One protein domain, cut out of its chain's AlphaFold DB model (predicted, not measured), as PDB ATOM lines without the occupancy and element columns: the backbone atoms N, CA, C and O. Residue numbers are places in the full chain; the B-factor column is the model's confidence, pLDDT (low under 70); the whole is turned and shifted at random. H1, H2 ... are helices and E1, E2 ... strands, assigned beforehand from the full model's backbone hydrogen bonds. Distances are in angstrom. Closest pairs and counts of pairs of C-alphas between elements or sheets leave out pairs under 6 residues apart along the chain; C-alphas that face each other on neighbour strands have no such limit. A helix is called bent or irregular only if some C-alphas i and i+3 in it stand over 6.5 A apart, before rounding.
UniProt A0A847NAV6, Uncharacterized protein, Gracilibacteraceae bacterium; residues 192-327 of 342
ATOM      1  N   VAL A 192      79.181 240.918 238.571       94.44
ATOM      2  CA  VAL A 192      79.088 240.421 237.190       94.44
ATOM      3  C   VAL A 192      79.444 238.937 237.149       94.44
ATOM      4  O   VAL A 192      78.747 238.175 236.482       94.44
ATOM      5  N   SER A 193      80.456 238.516 237.922       93.75
ATOM      6  CA  SER A 193      80.840 237.106 238.037       93.75
ATOM      7  C   SER A 193      79.654 236.234 238.468       93.75
ATOM      8  O   SER A 193      79.310 235.301 237.756       93.75
ATOM      9  N   VAL A 194      78.944 236.562 239.554       95.38
ATOM     10  CA  VAL A 194      77.726 235.818 239.937       95.38
ATOM     11  C   VAL A 194      76.639 235.916 238.862       95.38
ATOM     12  O   VAL A 194      76.018 234.915 238.513       95.38
ATOM     13  N   GLY A 195      76.409 237.110 238.309       93.69
ATOM     14  CA  GLY A 195      75.312 237.350 237.371       93.69
ATOM     15  C   GLY A 195      75.377 236.538 236.079       93.69
ATOM     16  O   GLY A 195      74.338 236.076 235.615       93.69
ATOM     17  N   ILE A 196      76.571 236.310 235.524       89.88
ATOM     18  CA  ILE A 196      76.747 235.554 234.271       89.88
ATOM     19  C   ILE A 196      76.308 234.087 234.415       89.88
ATOM     20  O   ILE A 196      75.853 233.487 233.438       89.88
ATOM     21  N   GLY A 197      76.372 233.533 235.629       90.75
ATOM     22  CA  GLY A 197      75.878 232.193 235.931       90.75
ATOM     23  C   GLY A 197      74.350 232.092 236.020       90.75
ATOM     24  O   GLY A 197      73.815 230.993 235.919       90.75
ATOM     25  N   MET A 198      73.620 233.198 236.181       93.88
ATOM     26  CA  MET A 198      72.175 233.183 236.449       93.88
ATOM     27  C   MET A 198      71.370 233.189 235.151       93.88
ATOM     28  O   MET A 198      70.957 234.239 234.662       93.88
ATOM     29  N   VAL A 199      71.158 232.007 234.577       90.69
ATOM     30  CA  VAL A 199      70.709 231.870 233.185       90.69
ATOM     31  C   VAL A 199      69.240 231.468 233.018       90.69
ATOM     32  O   VAL A 199      68.562 231.079 233.968       90.69
ATOM     33  N   VAL A 200      68.740 231.535 231.782       92.06
ATOM     34  CA  VAL A 200      67.459 230.947 231.358       92.06
ATOM     35  C   VAL A 200      67.667 229.767 230.404       92.06
ATOM     36  O   VAL A 200      68.736 229.602 229.819       92.06
ATOM     37  N   ARG A 201      66.626 228.941 230.233       88.88
ATOM     38  CA  ARG A 201      66.632 227.857 229.240       88.88
ATOM     39  C   ARG A 201      66.523 228.444 227.851       88.88
ATOM     40  O   ARG A 201      65.584 229.191 227.593       88.88
ATOM     41  N   GLU A 202      67.416 228.030 226.963       85.94
ATOM     42  CA  GLU A 202      67.415 228.484 225.577       85.94
ATOM     43  C   GLU A 202      67.734 227.335 224.614       85.94
ATOM     44  O   GLU A 202      68.785 226.687 224.683       85.94
ATOM     45  N   ARG A 203      66.863 227.131 223.627       80.88
ATOM     46  CA  ARG A 203      67.194 226.423 222.398       80.88
ATOM     47  C   ARG A 203      68.211 227.260 221.648       80.88
ATOM     48  O   ARG A 203      68.009 228.457 221.431       80.88
ATOM     49  N   ARG A 204      69.304 226.609 221.241       77.88
ATOM     50  CA  ARG A 204      70.426 227.276 220.559       77.88
ATOM     51  C   ARG A 204      70.907 228.503 221.348       77.88
ATOM     52  O   ARG A 204      71.252 229.531 220.769       77.88
ATOM     53  N   GLY A 205      70.877 228.372 222.677       70.81
ATOM     54  CA  GLY A 205      71.435 229.344 223.596       70.81
ATOM     55  C   GLY A 205      72.941 229.466 223.445       70.81
ATOM     56  O   GLY A 205      73.601 228.708 222.729       70.81
ATOM     57  N   ARG A 206      73.465 230.454 224.148       66.88
ATOM     58  CA  ARG A 206      74.836 230.924 223.997       66.88
ATOM     59  C   ARG A 206      75.886 230.021 224.677       66.88
ATOM     60  O   ARG A 206      76.977 229.873 224.137       66.88
ATOM     61  N   ILE A 207      75.527 229.350 225.786       63.84
ATOM     62  CA  ILE A 207      76.442 228.458 226.536       63.84
ATOM     63  C   ILE A 207      75.782 227.158 227.049       63.84
ATOM     64  O   ILE A 207      76.324 226.076 226.850       63.84
ATOM     65  N   PHE A 208      74.630 227.222 227.731       66.06
ATOM     66  CA  PHE A 208      74.244 226.158 228.685       66.06
ATOM     67  C   PHE A 208      73.072 225.244 228.269       66.06
ATOM     68  O   PHE A 208      72.639 224.382 229.042       66.06
ATOM     69  N   GLY A 209      72.573 225.390 227.037       66.38
ATOM     70  CA  GLY A 209      71.506 224.549 226.485       66.38
ATOM     71  C   GLY A 209      70.251 224.481 227.370       66.38
ATOM     72  O   GLY A 209      69.793 225.487 227.905       66.38
ATOM     73  N   TRP A 210      69.671 223.284 227.520       79.50
ATOM     74  CA  TRP A 210      68.375 223.085 228.197       79.50
ATOM     75  C   TRP A 210      68.465 222.784 229.706       79.50
ATOM     76  O   TRP A 210      67.444 222.700 230.395       79.50
ATOM     77  N   ASN A 211      69.678 222.597 230.234       78.25
ATOM     78  CA  ASN A 211      69.883 222.070 231.588       78.25
ATOM     79  C   ASN A 211      69.643 223.113 232.689       78.25
ATOM     80  O   ASN A 211      69.261 222.755 233.804       78.25
ATOM     81  N   TYR A 212      69.791 224.399 232.371       82.94
ATOM     82  CA  TYR A 212      69.726 225.499 233.330       82.94
ATOM     83  C   TYR A 212      68.598 226.451 232.954       82.94
ATOM     84  O   TYR A 212      68.394 226.735 231.780       82.94
ATOM     85  N   GLY A 213      67.819 226.888 233.939       89.62
ATOM     86  CA  GLY A 213      66.627 227.704 233.734       89.62
ATOM     87  C   GLY A 213      66.504 228.804 234.767       89.62
ATOM     88  O   GLY A 213      67.306 228.873 235.693       89.62
ATOM     89  N   ALA A 214      65.466 229.627 234.611       94.31
ATOM     90  CA  ALA A 214      65.147 230.693 235.550       94.31
ATOM     91  C   ALA A 214      65.152 230.172 237.000       94.31
ATOM     92  O   ALA A 214      64.594 229.110 237.275       94.31
ATOM     93  N   GLY A 215      65.828 230.904 237.889       95.25
ATOM     94  CA  GLY A 215      66.010 230.521 239.294       95.25
ATOM     95  C   GLY A 215      67.216 229.616 239.573       95.25
ATOM     96  O   GLY A 215      67.482 229.315 240.733       95.25
ATOM     97  N   LYS A 216      67.968 229.197 238.548       94.62
ATOM     98  CA  LYS A 216      69.180 228.380 238.697       94.62
ATOM     99  C   LYS A 216      70.449 229.180 238.421       94.62
ATOM    100  O   LYS A 216      70.428 230.177 237.703       94.62
ATOM    101  N   THR A 217      71.567 228.647 238.904       93.56
ATOM    102  CA  THR A 217      72.915 229.048 238.495       93.56
ATOM    103  C   THR A 217      73.591 227.957 237.662       93.56
ATOM    104  O   THR A 217      73.524 226.770 237.988       93.56
ATOM    105  N   ALA A 218      74.240 228.362 236.574       91.19
ATOM    106  CA  ALA A 218      75.083 227.528 235.729       91.19
ATOM    107  C   ALA A 218      76.524 227.416 236.244       91.19
ATOM    108  O   ALA A 218      77.207 226.453 235.904       91.19
ATOM    109  N   HIS A 219      76.978 228.355 237.082       91.19
ATOM    110  CA  HIS A 219      78.279 228.243 237.742       91.19
ATOM    111  C   HIS A 219      78.285 227.086 238.733       91.19
ATOM    112  O   HIS A 219      79.242 226.312 238.763       91.19
ATOM    113  N   ASN A 220      77.223 226.988 239.541       90.69
ATOM    114  CA  ASN A 220      77.061 225.977 240.584       90.69
ATOM    115  C   ASN A 220      78.340 225.799 241.429       90.69
ATOM    116  O   ASN A 220      78.748 224.686 241.761       90.69
ATOM    117  N   SER A 221      78.998 226.925 241.717       94.50
ATOM    118  CA  SER A 221      80.315 227.008 242.364       94.50
ATOM    119  C   SER A 221      80.211 227.510 243.808       94.50
ATOM    120  O   SER A 221      81.225 227.724 244.480       94.50
ATOM    121  N   GLY A 222      78.983 227.713 244.297       96.25
ATOM    122  CA  GLY A 222      78.705 228.231 245.630       96.25
ATOM    123  C   GLY A 222      79.378 229.586 245.850       96.25
ATOM    124  O   GLY A 222      79.475 230.410 244.947       96.25
ATOM    125  N   VAL A 223      79.930 229.817 247.038       97.25
ATOM    126  CA  VAL A 223      80.526 231.121 247.388       97.25
ATOM    127  C   VAL A 223      81.702 231.557 246.500       97.25
ATOM    128  O   VAL A 223      82.070 232.731 246.528       97.25
ATOM    129  N   PHE A 224      82.292 230.646 245.718       97.19
ATOM    130  CA  PHE A 224      83.365 230.952 244.765       97.19
ATOM    131  C   PHE A 224      82.849 231.475 243.421       97.19
ATOM    132  O   PHE A 224      83.635 231.979 242.626       97.19
ATOM    133  N   ALA A 225      81.539 231.440 243.160       96.44
ATOM    134  CA  ALA A 225      80.965 232.005 241.937       96.44
ATOM    135  C   ALA A 225      81.306 233.492 241.754       96.44
ATOM    136  O   ALA A 225      81.462 233.962 240.627       96.44
ATOM    137  N   LYS A 226      81.504 234.219 242.859       96.12
ATOM    138  CA  LYS A 226      81.952 235.613 242.860       96.12
ATOM    139  C   LYS A 226      83.398 235.823 242.401       96.12
ATOM    140  O   LYS A 226      83.792 236.967 242.255       96.12
ATOM    141  N   THR A 227      84.192 234.766 242.221       95.31
ATOM    142  CA  THR A 227      85.600 234.869 241.802       95.31
ATOM    143  C   THR A 227      85.872 234.281 240.422       95.31
ATOM    144  O   THR A 227      86.978 234.429 239.927       95.31
ATOM    145  N   VAL A 228      84.903 233.598 239.799       91.88
ATOM    146  CA  VAL A 228      85.105 232.869 238.528       91.88
ATOM    147  C   VAL A 228      85.558 233.795 237.400       91.88
ATOM    148  O   VAL A 228      86.414 233.409 236.613       91.88
ATOM    149  N   LYS A 229      84.980 235.000 237.324       92.12
ATOM    150  CA  LYS A 229      85.271 235.995 236.281       92.12
ATOM    151  C   LYS A 229      85.531 237.393 236.841       92.12
ATOM    152  O   LYS A 229      85.422 238.370 236.110       92.12
ATOM    153  N   SER A 230      85.781 237.529 238.144       94.19
ATOM    154  CA  SER A 230      85.808 238.844 238.806       94.19
ATOM    155  C   SER A 230      86.951 239.744 238.348       94.19
ATOM    156  O   SER A 230      86.816 240.962 238.358       94.19
ATOM    157  N   ASP A 231      88.071 239.146 237.963       93.81
ATOM    158  CA  ASP A 231      89.294 239.825 237.543       93.81
ATOM    159  C   ASP A 231      89.339 240.109 236.037       93.81
ATOM    160  O   ASP A 231      90.309 240.687 235.551       93.81
ATOM    161  N   TYR A 232      88.296 239.743 235.287       95.38
ATOM    162  CA  TYR A 232      88.277 239.952 233.845       95.38
ATOM    163  C   TYR A 232      87.935 241.413 233.534       95.38
ATOM    164  O   TYR A 232      86.940 241.931 234.057       95.38
ATOM    165  N   PRO A 233      88.695 242.078 232.646       97.69
ATOM    166  CA  PRO A 233      88.237 243.282 231.976       97.69
ATOM    167  C   PRO A 233      86.825 243.103 231.413       97.69
ATOM    168  O   PRO A 233      86.471 242.044 230.885       97.69
ATOM    169  N   VAL A 234      86.009 244.149 231.504       97.62
ATOM    170  CA  VAL A 234      84.638 244.140 230.991       97.62
ATOM    171  C   VAL A 234      84.307 245.446 230.282       97.62
ATOM    172  O   VAL A 234      84.649 246.529 230.753       97.62
ATOM    173  N   ILE A 235      83.595 245.336 229.162       97.88
ATOM    174  CA  ILE A 235      82.921 246.450 228.495       97.88
ATOM    175  C   ILE A 235      81.420 246.233 228.653       97.88
ATOM    176  O   ILE A 235      80.857 245.271 228.122       97.88
ATOM    177  N   ALA A 236      80.764 247.138 229.373       97.06
ATOM    178  CA  ALA A 236      79.316 247.178 229.513       97.06
ATOM    179  C   ALA A 236      78.753 248.512 229.011       97.06
ATOM    180  O   ALA A 236      79.482 249.476 228.790       97.06
ATOM    181  N   ALA A 237      77.436 248.561 228.842       97.19
ATOM    182  CA  ALA A 237      76.718 249.813 228.636       97.19
ATOM    183  C   ALA A 237      76.533 250.564 229.963       97.19
ATOM    184  O   ALA A 237      76.599 249.960 231.039       97.19
ATOM    185  N   ASP A 238      76.229 251.860 229.885       95.75
ATOM    186  CA  ASP A 238      75.760 252.612 231.050       95.75
ATOM    187  C   ASP A 238      74.554 251.907 231.708       95.75
ATOM    188  O   ASP A 238      73.641 251.400 231.041       95.75
ATOM    189  N   LYS A 239      74.551 251.869 233.045       96.50
ATOM    190  CA  LYS A 239      73.554 251.155 233.853       96.50
ATOM    191  C   LYS A 239      72.117 251.583 233.538       96.50
ATOM    192  O   LYS A 239      71.220 250.742 233.605       96.50
ATOM    193  N   LYS A 240      71.883 252.832 233.115       97.12
ATOM    194  CA  LYS A 240      70.553 253.317 232.702       97.12
ATOM    195  C   LYS A 240      69.999 252.547 231.495       97.12
ATOM    196  O   LYS A 240      68.800 252.290 231.421       97.12
ATOM    197  N   VAL A 241      70.873 252.137 230.571       97.31
ATOM    198  CA  VAL A 241      70.508 251.368 229.374       97.31
ATOM    199  C   VAL A 241      70.130 249.944 229.774       97.31
ATOM    200  O   VAL A 241      69.105 249.422 229.340       97.31
ATOM    201  N   VAL A 242      70.916 249.330 230.663       96.88
ATOM    202  CA  VAL A 242      70.627 247.994 231.211       96.88
ATOM    203  C   VAL A 242      69.307 247.993 231.995       96.88
ATOM    204  O   VAL A 242      68.481 247.087 231.830       96.88
ATOM    205  N   ALA A 243      69.071 249.034 232.799       98.19
ATOM    206  CA  ALA A 243      67.823 249.224 233.527       98.19
ATOM    207  C   ALA A 243      66.623 249.332 232.576       98.19
ATOM    208  O   ALA A 243      65.639 248.617 232.752       98.19
ATOM    209  N   GLU A 244      66.726 250.149 231.526       98.25
ATOM    210  CA  GLU A 244      65.683 250.335 230.513       98.25
ATOM    211  C   GLU A 244      65.240 249.004 229.881       98.25
ATOM    212  O   GLU A 244      64.037 248.715 229.846       98.25
ATOM    213  N   TYR A 245      66.185 248.161 229.443       98.44
ATOM    214  CA  TYR A 245      65.876 246.838 228.883       98.44
ATOM    215  C   TYR A 245      65.213 245.908 229.904       98.44
ATOM    216  O   TYR A 245      64.202 245.272 229.598       98.44
ATOM    217  N   THR A 246      65.726 245.875 231.135       98.44
ATOM    218  CA  THR A 246      65.161 245.033 232.200       98.44
ATOM    219  C   THR A 246      63.737 245.465 232.553       98.44
ATOM    220  O   THR A 246      62.832 244.636 232.664       98.44
ATOM    221  N   LEU A 247      63.490 246.772 232.647       98.69
ATOM    222  CA  LEU A 247      62.169 247.323 232.934       98.69
ATOM    223  C   LEU A 247      61.152 246.970 231.838       98.69
ATOM    224  O   LEU A 247      59.996 246.706 232.157       98.69
ATOM    225  N   ARG A 248      61.552 246.901 230.554       98.50
ATOM    226  CA  ARG A 248      60.658 246.430 229.469       98.50
ATOM    227  C   ARG A 248      60.170 245.001 229.714       98.50
ATOM    228  O   ARG A 248      58.994 244.718 229.493       98.50
ATOM    229  N   ALA A 249      61.055 244.117 230.178       98.50
ATOM    230  CA  ALA A 249      60.712 242.733 230.501       98.50
ATOM    231  C   ALA A 249      59.750 242.654 231.700       98.50
ATOM    232  O   ALA A 249      58.742 241.944 231.659       98.50
ATOM    233  N   LEU A 250      60.024 243.427 232.752       98.62
ATOM    234  CA  LEU A 250      59.193 243.464 233.957       98.62
ATOM    235  C   LEU A 250      57.813 244.103 233.716       98.62
ATOM    236  O   LEU A 250      56.820 243.686 234.317       98.62
ATOM    237  N   ASP A 251      57.717 245.092 232.824       98.25
ATOM    238  CA  ASP A 251      56.455 245.768 232.492       98.25
ATOM    239  C   ASP A 251      55.448 244.854 231.794       98.25
ATOM    240  O   ASP A 251      54.243 245.014 231.981       98.25
ATOM    241  N   ILE A 252      55.923 243.858 231.044       97.81
ATOM    242  CA  ILE A 252      55.053 242.842 230.434       97.81
ATOM    243  C   ILE A 252      54.762 241.661 231.379       97.81
ATOM    244  O   ILE A 252      54.194 240.656 230.953       97.81
ATOM    245  N   GLY A 253      55.144 241.771 232.657       98.00
ATOM    246  CA  GLY A 253      54.830 240.791 233.696       98.00
ATOM    247  C   GLY A 253      55.786 239.600 233.767       98.00
ATOM    248  O   GLY A 253      55.411 238.553 234.298       98.00
ATOM    249  N   LEU A 254      57.009 239.713 233.233       98.56
ATOM    250  CA  LEU A 254      58.025 238.693 233.483       98.56
ATOM    251  C   LEU A 254      58.542 238.783 234.921       98.56
ATOM    252  O   LEU A 254      58.639 239.864 235.492       98.56
ATOM    253  N   ILE A 255      58.839 237.622 235.507       98.69
ATOM    254  CA  ILE A 255      59.120 237.468 236.937       98.69
ATOM    255  C   ILE A 255      60.518 236.850 237.079       98.69
ATOM    256  O   ILE A 255      60.732 235.755 236.543       98.69
ATOM    257  N   PRO A 256      61.469 237.508 237.763       98.56
ATOM    258  CA  PRO A 256      62.773 236.930 238.079       98.56
ATOM    259  C   PRO A 256      62.642 235.632 238.875       98.56
ATOM    260  O   PRO A 256      61.800 235.535 239.769       98.56
ATOM    261  N   GLY A 257      63.451 234.632 238.534       97.69
ATOM    262  CA  GLY A 257      63.398 233.296 239.136       97.69
ATOM    263  C   GLY A 257      62.350 232.364 238.517       97.69
ATOM    264  O   GLY A 257      62.456 231.157 238.682       97.69
ATOM    265  N   LEU A 258      61.373 232.885 237.763       97.31
ATOM    266  CA  LEU A 258      60.338 232.073 237.102       97.31
ATOM    267  C   LEU A 258      60.403 232.156 235.575       97.31
ATOM    268  O   LEU A 258      60.384 231.141 234.885       97.31
ATOM    269  N   HIS A 259      60.446 233.374 235.040       97.44
ATOM    270  CA  HIS A 259      60.526 233.630 233.604       97.44
ATOM    271  C   HIS A 259      61.922 234.101 233.201       97.44
ATOM    272  O   HIS A 259      62.407 233.692 232.156       97.44
ATOM    273  N   LEU A 260      62.544 234.943 234.029       97.69
ATOM    274  CA  LEU A 260      63.885 235.498 233.832       97.69
ATOM    275  C   LEU A 260      64.878 234.838 234.793       97.69
ATOM    276  O   LEU A 260      64.480 234.320 235.842       97.69
ATOM    277  N   GLY A 261      66.167 234.919 234.474       96.19
ATOM    278  CA  GLY A 261      67.235 234.584 235.407       96.19
ATOM    279  C   GLY A 261      67.136 235.413 236.693       96.19
ATOM    280  O   GLY A 261      66.499 236.468 236.741       96.19
ATOM    281  N   CYS A 262      67.759 234.925 237.761       96.94
ATOM    282  CA  CYS A 262      67.827 235.613 239.051       96.94
ATOM    283  C   CYS A 262      69.157 236.361 239.222       96.94
ATOM    284  O   CYS A 262      69.735 236.351 240.302       96.94
ATOM    285  N   SER A 263      69.671 236.976 238.150       96.25
ATOM    286  CA  SER A 263      70.928 237.729 238.204       96.25
ATOM    287  C   SER A 263      70.824 238.906 239.188       96.25
ATOM    288  O   SER A 263      69.730 239.462 239.348       96.25
ATOM    289  N   PRO A 264      71.941 239.335 239.818       97.38
ATOM    290  CA  PRO A 264      71.975 240.504 240.697       97.38
ATOM    291  C   PRO A 264      71.278 241.736 240.109       97.38
ATOM    292  O   PRO A 264      70.509 242.401 240.792       97.38
ATOM    293  N   VAL A 265      71.488 242.009 238.819       96.12
ATOM    294  CA  VAL A 265      70.853 243.128 238.110       96.12
ATOM    295  C   VAL A 265      69.332 242.976 238.086       96.12
ATOM    296  O   VAL A 265      68.610 243.901 238.465       96.12
ATOM    297  N   VAL A 266      68.836 241.812 237.667       97.44
ATOM    298  CA  VAL A 266      67.403 241.585 237.460       97.44
ATOM    299  C   VAL A 266      66.634 241.616 238.786       97.44
ATOM    300  O   VAL A 266      65.578 242.249 238.859       97.44
ATOM    301  N   VAL A 267      67.160 240.994 239.851       98.19
ATOM    302  CA  VAL A 267      66.492 240.991 241.165       98.19
ATOM    303  C   VAL A 267      66.549 242.358 241.849       98.19
ATOM    304  O   VAL A 267      65.541 242.778 242.423       98.19
ATOM    305  N   SER A 268      67.655 243.102 241.725       97.88
ATOM    306  CA  SER A 268      67.767 244.459 242.280       97.88
ATOM    307  C   SER A 268      66.808 245.439 241.605       97.88
ATOM    308  O   SER A 268      66.128 246.208 242.287       97.88
ATOM    309  N   ILE A 269      66.679 245.378 240.275       98.25
ATOM    310  CA  ILE A 269      65.723 246.222 239.543       98.25
ATOM    311  C   ILE A 269      64.286 245.838 239.896       98.25
ATOM    312  O   ILE A 269      63.474 246.722 240.162       98.25
ATOM    313  N   ALA A 270      63.956 244.542 239.935       98.38
ATOM    314  CA  ALA A 270      62.613 244.101 240.311       98.38
ATOM    315  C   ALA A 270      62.236 244.571 241.722       98.38
ATOM    316  O   ALA A 270      61.130 245.076 241.921       98.38
ATOM    317  N   LYS A 271      63.180 244.499 242.667       98.06
ATOM    318  CA  LYS A 271      63.019 245.018 244.025       98.06
ATOM    319  C   LYS A 271      62.759 246.523 244.050       98.06
ATOM    320  O   LYS A 271      61.768 246.957 244.639       98.06
ATOM    321  N   ALA A 272      63.620 247.314 243.409       98.12
ATOM    322  CA  ALA A 272      63.484 248.770 243.371       98.12
ATOM    323  C   ALA A 272      62.171 249.204 242.698       98.12
ATOM    324  O   ALA A 272      61.485 250.103 243.180       98.12
ATOM    325  N   TYR A 273      61.778 248.508 241.630       98.38
ATOM    326  CA  TYR A 273      60.574 248.792 240.852       98.38
ATOM    327  C   TYR A 273      59.283 248.197 241.454       98.38
ATOM    328  O   TYR A 273      58.194 248.374 240.906       98.38
ATOM    329  N   GLY A 274      59.376 247.463 242.570       97.88
ATOM    330  CA  GLY A 274      58.227 246.845 243.241       97.88
ATOM    331  C   GLY A 274      57.545 245.736 242.432       97.88
ATOM    332  O   GLY A 274      56.328 245.563 242.519       97.88
ATOM    333  N   LYS A 275      58.307 245.001 241.619       98.12
ATOM    334  CA  LYS A 275      57.824 243.861 240.830       98.12
ATOM    335  C   LYS A 275      58.064 242.547 241.580       98.12
ATOM    336  O   LYS A 275      59.017 242.452 242.351       98.12
ATOM    337  N   PRO A 276      57.208 241.530 241.377       98.06
ATOM    338  CA  PRO A 276      57.355 240.253 242.066       98.06
ATOM    339  C   PRO A 276      58.666 239.559 241.683       98.06
ATOM    340  O   PRO A 276      59.096 239.633 240.534       98.06
ATOM    341  N   ILE A 277      59.242 238.835 242.641       98.75
ATOM    342  CA  ILE A 277      60.352 237.895 242.461       98.75
ATOM    343  C   ILE A 277      59.847 236.530 242.929       98.75
ATOM    344  O   ILE A 277      59.222 236.426 243.984       98.75
ATOM    345  N   ALA A 278      60.086 235.480 242.147       98.44
ATOM    346  CA  ALA A 278      59.660 234.127 242.490       98.44
ATOM    347  C   ALA A 278      60.687 233.466 243.424       98.44
ATOM    348  O   ALA A 278      61.441 232.592 243.007       98.44
ATOM    349  N   PHE A 279      60.743 233.914 244.682       98.50
ATOM    350  CA  PHE A 279      61.773 233.495 245.642       98.50
ATOM    351  C   PHE A 279      61.861 231.977 245.832       98.50
ATOM    352  O   PHE A 279      62.961 231.438 245.913       98.50
ATOM    353  N   ASP A 280      60.719 231.289 245.842       98.25
ATOM    354  CA  ASP A 280      60.651 229.835 246.034       98.25
ATOM    355  C   ASP A 280      61.033 229.040 244.772       98.25
ATOM    356  O   ASP A 280      61.241 227.831 244.839       98.25
ATOM    357  N   ASN A 281      61.140 229.708 243.618       97.81
ATOM    358  CA  ASN A 281      61.663 229.122 242.385       97.81
ATOM    359  C   ASN A 281      63.182 229.298 242.246       97.81
ATOM    360  O   ASN A 281      63.780 228.647 241.391       97.81
ATOM    361  N   ILE A 282      63.800 230.166 243.053       98.31
ATOM    362  CA  ILE A 282      65.254 230.318 243.085       98.31
ATOM    363  C   ILE A 282      65.828 229.173 243.925       98.31
ATOM    364  O   ILE A 282      65.496 229.022 245.100       98.31
ATOM    365  N   GLU A 283      66.660 228.343 243.300       97.25
ATOM    366  CA  GLU A 283      67.245 227.159 243.928       97.25
ATOM    367  C   GLU A 283      68.300 227.545 244.970       97.25
ATOM    368  O   GLU A 283      68.949 228.587 244.875       97.25
ATOM    369  N   GLU A 284      68.509 226.672 245.956       97.62
ATOM    370  CA  GLU A 284      69.474 226.886 247.042       97.62
ATOM    371  C   GLU A 284      70.877 227.220 246.518       97.62
ATOM    372  O   GLU A 284      71.518 228.141 247.018       97.62
ATOM    373  N   SER A 285      71.340 226.545 245.460       97.00
ATOM    374  CA  SER A 285      72.644 226.834 244.853       97.00
ATOM    375  C   SER A 285      72.737 228.257 244.300       97.00
ATOM    376  O   SER A 285      73.765 228.907 244.470       97.00
ATOM    377  N   ALA A 286      71.670 228.772 243.682       97.56
ATOM    378  CA  ALA A 286      71.627 230.144 243.192       97.56
ATOM    379  C   ALA A 286      71.574 231.153 244.349       97.56
ATOM    380  O   ALA A 286      72.250 232.181 244.293       97.56
ATOM    381  N   TRP A 287      70.840 230.841 245.423       98.31
ATOM    382  CA  TRP A 287      70.840 231.657 246.638       98.31
ATOM    383  C   TRP A 287      72.224 231.758 247.270       98.31
ATOM    384  O   TRP A 287      72.667 232.868 247.541       98.31
ATOM    385  N   VAL A 288      72.946 230.643 247.418       98.31
ATOM    386  CA  VAL A 288      74.317 230.646 247.962       98.31
ATOM    387  C   VAL A 288      75.232 231.585 247.166       98.31
ATOM    388  O   VAL A 288      76.058 232.298 247.743       98.31
ATOM    389  N   GLU A 289      75.095 231.617 245.841       98.12
ATOM    390  CA  GLU A 289      75.884 232.510 244.991       98.12
ATOM    391  C   GLU A 289      75.464 233.982 245.127       98.12
ATOM    392  O   GLU A 289      76.331 234.849 245.245       98.12
ATOM    393  N   LEU A 290      74.162 234.280 245.181       98.06
ATOM    394  CA  LEU A 290      73.647 235.637 245.421       98.06
ATOM    395  C   LEU A 290      74.069 236.183 246.792       98.06
ATOM    396  O   LEU A 290      74.537 237.320 246.908       98.06
ATOM    397  N   GLU A 291      73.984 235.355 247.828       98.25
ATOM    398  CA  GLU A 291      74.372 235.722 249.189       98.25
ATOM    399  C   GLU A 291      75.874 235.995 249.292       98.25
ATOM    400  O   GLU A 291      76.299 236.873 250.045       98.25
ATOM    401  N   SER A 292      76.690 235.325 248.469       97.62
ATOM    402  CA  SER A 292      78.141 235.541 248.425       97.62
ATOM    403  C   SER A 292      78.550 236.965 248.014       97.62
ATOM    404  O   SER A 292      79.685 237.375 248.287       97.62
ATOM    405  N   VAL A 293      77.621 237.711 247.401       96.69
ATOM    406  CA  VAL A 293      77.756 239.119 246.994       96.69
ATOM    407  C   VAL A 293      76.808 240.055 247.751       96.69
ATOM    408  O   VAL A 293      76.617 241.202 247.357       96.69
ATOM    409  N   GLY A 294      76.239 239.586 248.866       96.25
ATOM    410  CA  GLY A 294      75.417 240.390 249.771       96.25
ATOM    411  C   GLY A 294      73.954 240.545 249.354       96.25
ATOM    412  O   GLY A 294      73.238 241.326 249.975       96.25
ATOM    413  N   ILE A 295      73.487 239.813 248.338       97.31
ATOM    414  CA  ILE A 295      72.069 239.784 247.962       97.31
ATOM    415  C   ILE A 295      71.408 238.612 248.679       97.31
ATOM    416  O   ILE A 295      71.592 237.460 248.299       97.31
ATOM    417  N   THR A 296      70.625 238.906 249.714       97.75
ATOM    418  CA  THR A 296      69.921 237.884 250.499       97.75
ATOM    419  C   THR A 296      68.424 237.905 250.213       97.75
ATOM    420  O   THR A 296      67.852 238.938 249.844       97.75
ATOM    421  N   ARG A 297      67.756 236.765 250.430       97.94
ATOM    422  CA  ARG A 297      66.290 236.689 250.360       97.94
ATOM    423  C   ARG A 297      65.628 237.670 251.333       97.94
ATOM    424  O   ARG A 297      64.692 238.360 250.946       97.94
ATOM    425  N   GLU A 298      66.151 237.774 252.557       97.44
ATOM    426  CA  GLU A 298      65.611 238.667 253.590       97.44
ATOM    427  C   GLU A 298      65.596 240.132 253.122       97.44
ATOM    428  O   GLU A 298      64.562 240.795 253.208       97.44
ATOM    429  N   GLU A 299      66.705 240.634 252.566       96.25
ATOM    430  CA  GLU A 299      66.775 242.008 252.047       96.25
ATOM    431  C   GLU A 299      65.816 242.231 250.867       96.25
ATOM    432  O   GLU A 299      65.152 243.269 250.770       96.25
ATOM    433  N   LEU A 300      65.676 241.236 249.986       97.31
ATOM    434  CA  LEU A 300      64.750 241.314 248.857       97.31
ATOM    435  C   LEU A 300      63.273 241.233 249.283       97.31
ATOM    436  O   LEU A 300      62.420 241.794 248.591       97.31
ATOM    437  N   GLU A 301      62.941 240.617 250.418       96.88
ATOM    438  CA  GLU A 301      61.571 240.547 250.951       96.88
ATOM    439  C   GLU A 301      61.191 241.777 251.806       96.88
ATOM    440  O   GLU A 301      60.011 242.133 251.873       96.88
ATOM    441  N   LYS A 302      62.162 242.498 252.395       96.38
ATOM    442  CA  LYS A 302      61.909 243.682 253.250       96.38
ATOM    443  C   LYS A 302      61.069 244.759 252.555       96.38
ATOM    444  O   LYS A 302      61.462 245.213 251.491       96.38
ATOM    445  N   PRO A 303      59.959 245.258 253.119       93.31
ATOM    446  CA  PRO A 303      59.148 246.275 252.451       93.31
ATOM    447  C   PRO A 303      59.957 247.514 252.031       93.31
ATOM    448  O   PRO A 303      60.655 248.118 252.843       93.31
ATOM    449  N   SER A 304      59.830 247.914 250.767       91.38
ATOM    450  CA  SER A 304      60.415 249.138 250.213       91.38
ATOM    451  C   SER A 304      59.348 249.910 249.445       91.38
ATOM    452  O   SER A 304      58.400 249.322 248.921       91.38
ATOM    453  N   LYS A 305      59.475 251.239 249.383       95.19
ATOM    454  CA  LYS A 305      58.613 252.056 248.523       95.19
ATOM    455  C   LYS A 305      59.031 251.818 247.064       95.19
ATOM    456  O   LYS A 305      60.188 252.098 246.756       95.19
ATOM    457  N   PRO A 306      58.137 251.335 246.182       96.75
ATOM    458  CA  PRO A 306      58.470 251.160 244.775       96.75
ATOM    459  C   PRO A 306      58.822 252.493 244.118       96.75
ATOM    460  O   PRO A 306      58.132 253.494 244.329       96.75
ATOM    461  N   MET A 307      59.876 252.473 243.313       98.25
ATOM    462  CA  MET A 307      60.234 253.547 242.395       98.25
ATOM    463  C   MET A 307      59.391 253.448 241.117       98.25
ATOM    464  O   MET A 307      58.956 252.370 240.714       98.25
ATOM    465  N   THR A 308      59.166 254.580 240.467       98.31
ATOM    466  CA  THR A 308      58.653 254.674 239.097       98.31
ATOM    467  C   THR A 308      59.713 254.241 238.084       98.31
ATOM    468  O   THR A 308      60.889 254.083 238.418       98.31
ATOM    469  N   ARG A 309      59.315 254.058 236.820       98.00
ATOM    470  CA  ARG A 309      60.242 253.680 235.743       98.00
ATOM    471  C   ARG A 309      61.359 254.718 235.602       98.00
ATOM    472  O   ARG A 309      62.531 254.362 235.517       98.00
ATOM    473  N   GLU A 310      60.986 255.992 235.606       98.19
ATOM    474  CA  GLU A 310      61.891 257.129 235.471       98.19
ATOM    475  C   GLU A 310      62.853 257.219 236.660       98.19
ATOM    476  O   GLU A 310      64.044 257.448 236.458       98.19
ATOM    477  N   GLU A 311      62.369 256.974 237.882       98.31
ATOM    478  CA  GLU A 311      63.208 256.934 239.085       98.31
ATOM    479  C   GLU A 311      64.215 255.775 239.036       98.31
ATOM    480  O   GLU A 311      65.392 255.995 239.309       98.31
ATOM    481  N   VAL A 312      63.810 254.567 238.618       98.38
ATOM    482  CA  VAL A 312      64.749 253.433 238.490       98.38
ATOM    483  C   VAL A 312      65.863 253.741 237.486       98.38
ATOM    484  O   VAL A 312      67.020 253.416 237.735       98.38
ATOM    485  N   ILE A 313      65.536 254.374 236.359       98.12
ATOM    486  CA  ILE A 313      66.530 254.750 235.343       98.12
ATOM    487  C   ILE A 313      67.456 255.853 235.872       98.12
ATOM    488  O   ILE A 313      68.669 255.766 235.690       98.12
ATOM    489  N   ALA A 314      66.906 256.872 236.540       97.75
ATOM    490  CA  ALA A 314      67.681 257.983 237.092       97.75
ATOM    491  C   ALA A 314      68.634 257.541 238.216       97.75
ATOM    492  O   ALA A 314      69.746 258.054 238.308       97.75
ATOM    493  N   HIS A 315      68.221 256.560 239.023       97.19
ATOM    494  CA  HIS A 315      69.008 255.987 240.117       97.19
ATOM    495  C   HIS A 315      69.671 254.650 239.738       97.19
ATOM    496  O   HIS A 315      70.060 253.873 240.610       97.19
ATOM    497  N   ALA A 316      69.835 254.357 238.441       96.69
ATOM    498  CA  ALA A 316      70.380 253.076 237.988       96.69
ATOM    499  C   ALA A 316      71.791 252.798 238.537       96.69
ATOM    500  O   ALA A 316      72.116 251.650 238.830       96.69
ATOM    501  N   ASP A 317      72.618 253.833 238.726       94.00
ATOM    502  CA  ASP A 317      73.960 253.692 239.304       94.00
ATOM    503  C   ASP A 317      73.940 253.218 240.769       94.00
ATOM    504  O   ASP A 317      74.852 252.495 241.176       94.00
ATOM    505  N   GLU A 318      72.892 253.574 241.522       94.69
ATOM    506  CA  GLU A 318      72.674 253.181 242.921       94.69
ATOM    507  C   GLU A 318      72.039 251.786 243.035       94.69
ATOM    508  O   GLU A 318      72.357 251.029 243.951       94.69
ATOM    509  N   ILE A 319      71.141 251.442 242.105       94.19
ATOM    510  CA  ILE A 319      70.352 250.200 242.145       94.19
ATOM    511  C   ILE A 319      71.131 249.021 241.568       94.19
ATOM    512  O   ILE A 319      71.114 247.926 242.132       94.19
ATOM    513  N   LEU A 320      71.753 249.209 240.400       91.88
ATOM    514  CA  LEU A 320      72.423 248.114 239.711       91.88
ATOM    515  C   LEU A 320      73.797 247.915 240.352       91.88
ATOM    516  O   LEU A 320      74.642 248.813 240.279       91.88
ATOM    517  N   PRO A 321      74.075 246.738 240.931       81.88
ATOM    518  CA  PRO A 321      75.425 246.415 241.353       81.88
ATOM    519  C   PRO A 321      76.337 246.247 240.130       81.88
ATOM    520  O   PRO A 321      75.847 246.098 239.008       81.88
ATOM    521  N   GLY A 322      77.661 246.235 240.308       75.25
ATOM    522  CA  GLY A 322      78.517 245.805 239.202       75.25
ATOM    523  C   GLY A 322      79.973 246.229 239.262       75.25
ATOM    524  O   GLY A 322      80.597 246.191 240.316       75.25
ATOM    525  N   ILE A 323      80.452 246.574 238.068       91.88
ATOM    526  CA  ILE A 323      81.844 246.711 237.631       91.88
ATOM    527  C   ILE A 323      82.724 247.402 238.675       91.88
ATOM    528  O   ILE A 323      82.466 248.538 239.080       91.88
ATOM    529  N   GLU A 324      83.794 246.715 239.068       93.12
ATOM    530  CA  GLU A 324      84.818 247.245 239.959       93.12
ATOM    531  C   GLU A 324      85.719 248.226 239.212       93.12
ATOM    532  O   GLU A 324      86.160 247.971 238.088       93.12
ATOM    533  N   ASN A 325      85.994 249.364 239.857       92.62
ATOM    534  CA  ASN A 325      86.770 250.466 239.283       92.62
ATOM    535  C   ASN A 325      86.245 250.914 237.905       92.62
ATOM    536  O   ASN A 325      87.018 251.329 237.046       92.62
ATOM    537  N   GLY A 326      84.930 250.800 237.686       94.12
ATOM    538  CA  GLY A 326      84.298 251.151 236.422       94.12
ATOM    539  C   GLY A 326      84.384 252.649 236.135       94.12
ATOM    540  O   GLY A 326      83.932 253.469 236.937       94.12
ATOM    541  N   ILE A 327      84.916 252.996 234.967       96.62
ATOM    542  CA  ILE A 327      84.982 254.365 234.451       96.62
ATOM    543  C   ILE A 327      83.979 254.498 233.303       96.62
ATOM    544  O   ILE A 327      83.827 253.590 232.479       96.62
TER     545      ILE A 327
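What this domain is: This is residues 192 to 327 of the 342 residues of an uncharacterized protein of Gracilibacteraceae bacterium (UniProt A0A847NAV6). Short helix H4 sits in the middle of a rounded body, with two groups of helices about it: the longest helix, H3, crosses it together with H7 and H8, and H1, H2 and H5 cluster beyond its first residue. H6 packs near the other end of H4, strand E1 runs from the H2 cluster toward H3, and a long loop, residues 198 to 221, reaches as far as 22 A from the mean of all C-alphas. The printed part has 136 residues, under half of them in named elements, in the order H1 H2 E1 H3 H4 H5 H6 H7 H8 E2; E1 and E2 pair with no named strand, and the class is mostly helix. It is compact, with a radius of gyration of the C-alphas of 14.1 A and spans of 35 by 35 by 31 A.

How they stand to each other: H3, residues 239 to 251, touches H4, residues 264 to 272, at a steep tilt of 66 degrees, the closest C-alphas being those of Thr 246 and Val 266, 6.7 A apart. H3 touches H7, residues 309 to 314, at a shallow tilt of 12 degrees, opposite ways, with C-alphas 240 and 313 closest at 5.0 A. With residues 239 to 243 alone, H3 touches H8, residues 316 to 319; the closest C-alphas, 240 and 316, are 5.3 A apart. H4 is the hub. It only just touches H8, with 3 pairs of C-alphas within 8 A, the closest being 268 and 319 at 6.3 A. It also only just touches H6, residues 297 to 301, with 3 such pairs, 271 and 300 closest at 6.3 A. H4 touches H1, residues 192 to 197, about perpendicular at 81 degrees, C-alphas 195 and 264 being closest at 5.7 A. H2, residues 222 to 227, touches H1 (194 and 226, 5.1 A) and H5, residues 284 to 291 (222 and 289, 5.2 A). E1, residues 233 to 237, and E2, residues 324 to 327, are near each other. In H3, H4, H5, H6 and H7 every O i to N i+4 pair is within hydrogen-bond range; H1 has 1 of 2, H2 has 0 of 2 but 2 of 3 O i to N i+3 pairs, and H8 is too short for an i+4 pair.

Where its parts are: H1 begins at C-alpha 192, (79.088, 240.421, 237.190). H3 spans 18.0 A from C-alpha 239, (73.554, 251.155, 233.853); E1 spans 13.7 A, H4 12.1 A, and H2 and H5 10.3 A each. H2 is only just irregular, C-alphas 223 and 226 being 6.54 A apart. E2 ends at C-alpha 327, (84.982, 254.365, 234.451).

The domain as a whole: The two C-alphas farthest apart, those of Arg 204 and Lys 305, are 39.2 A apart. The printed part has no cut. The links H1 to H2, H3 to H4 and H4 to H5 are long. Mean pLDDT of the printed part is 94.3; residues 206 to 209 are under 70.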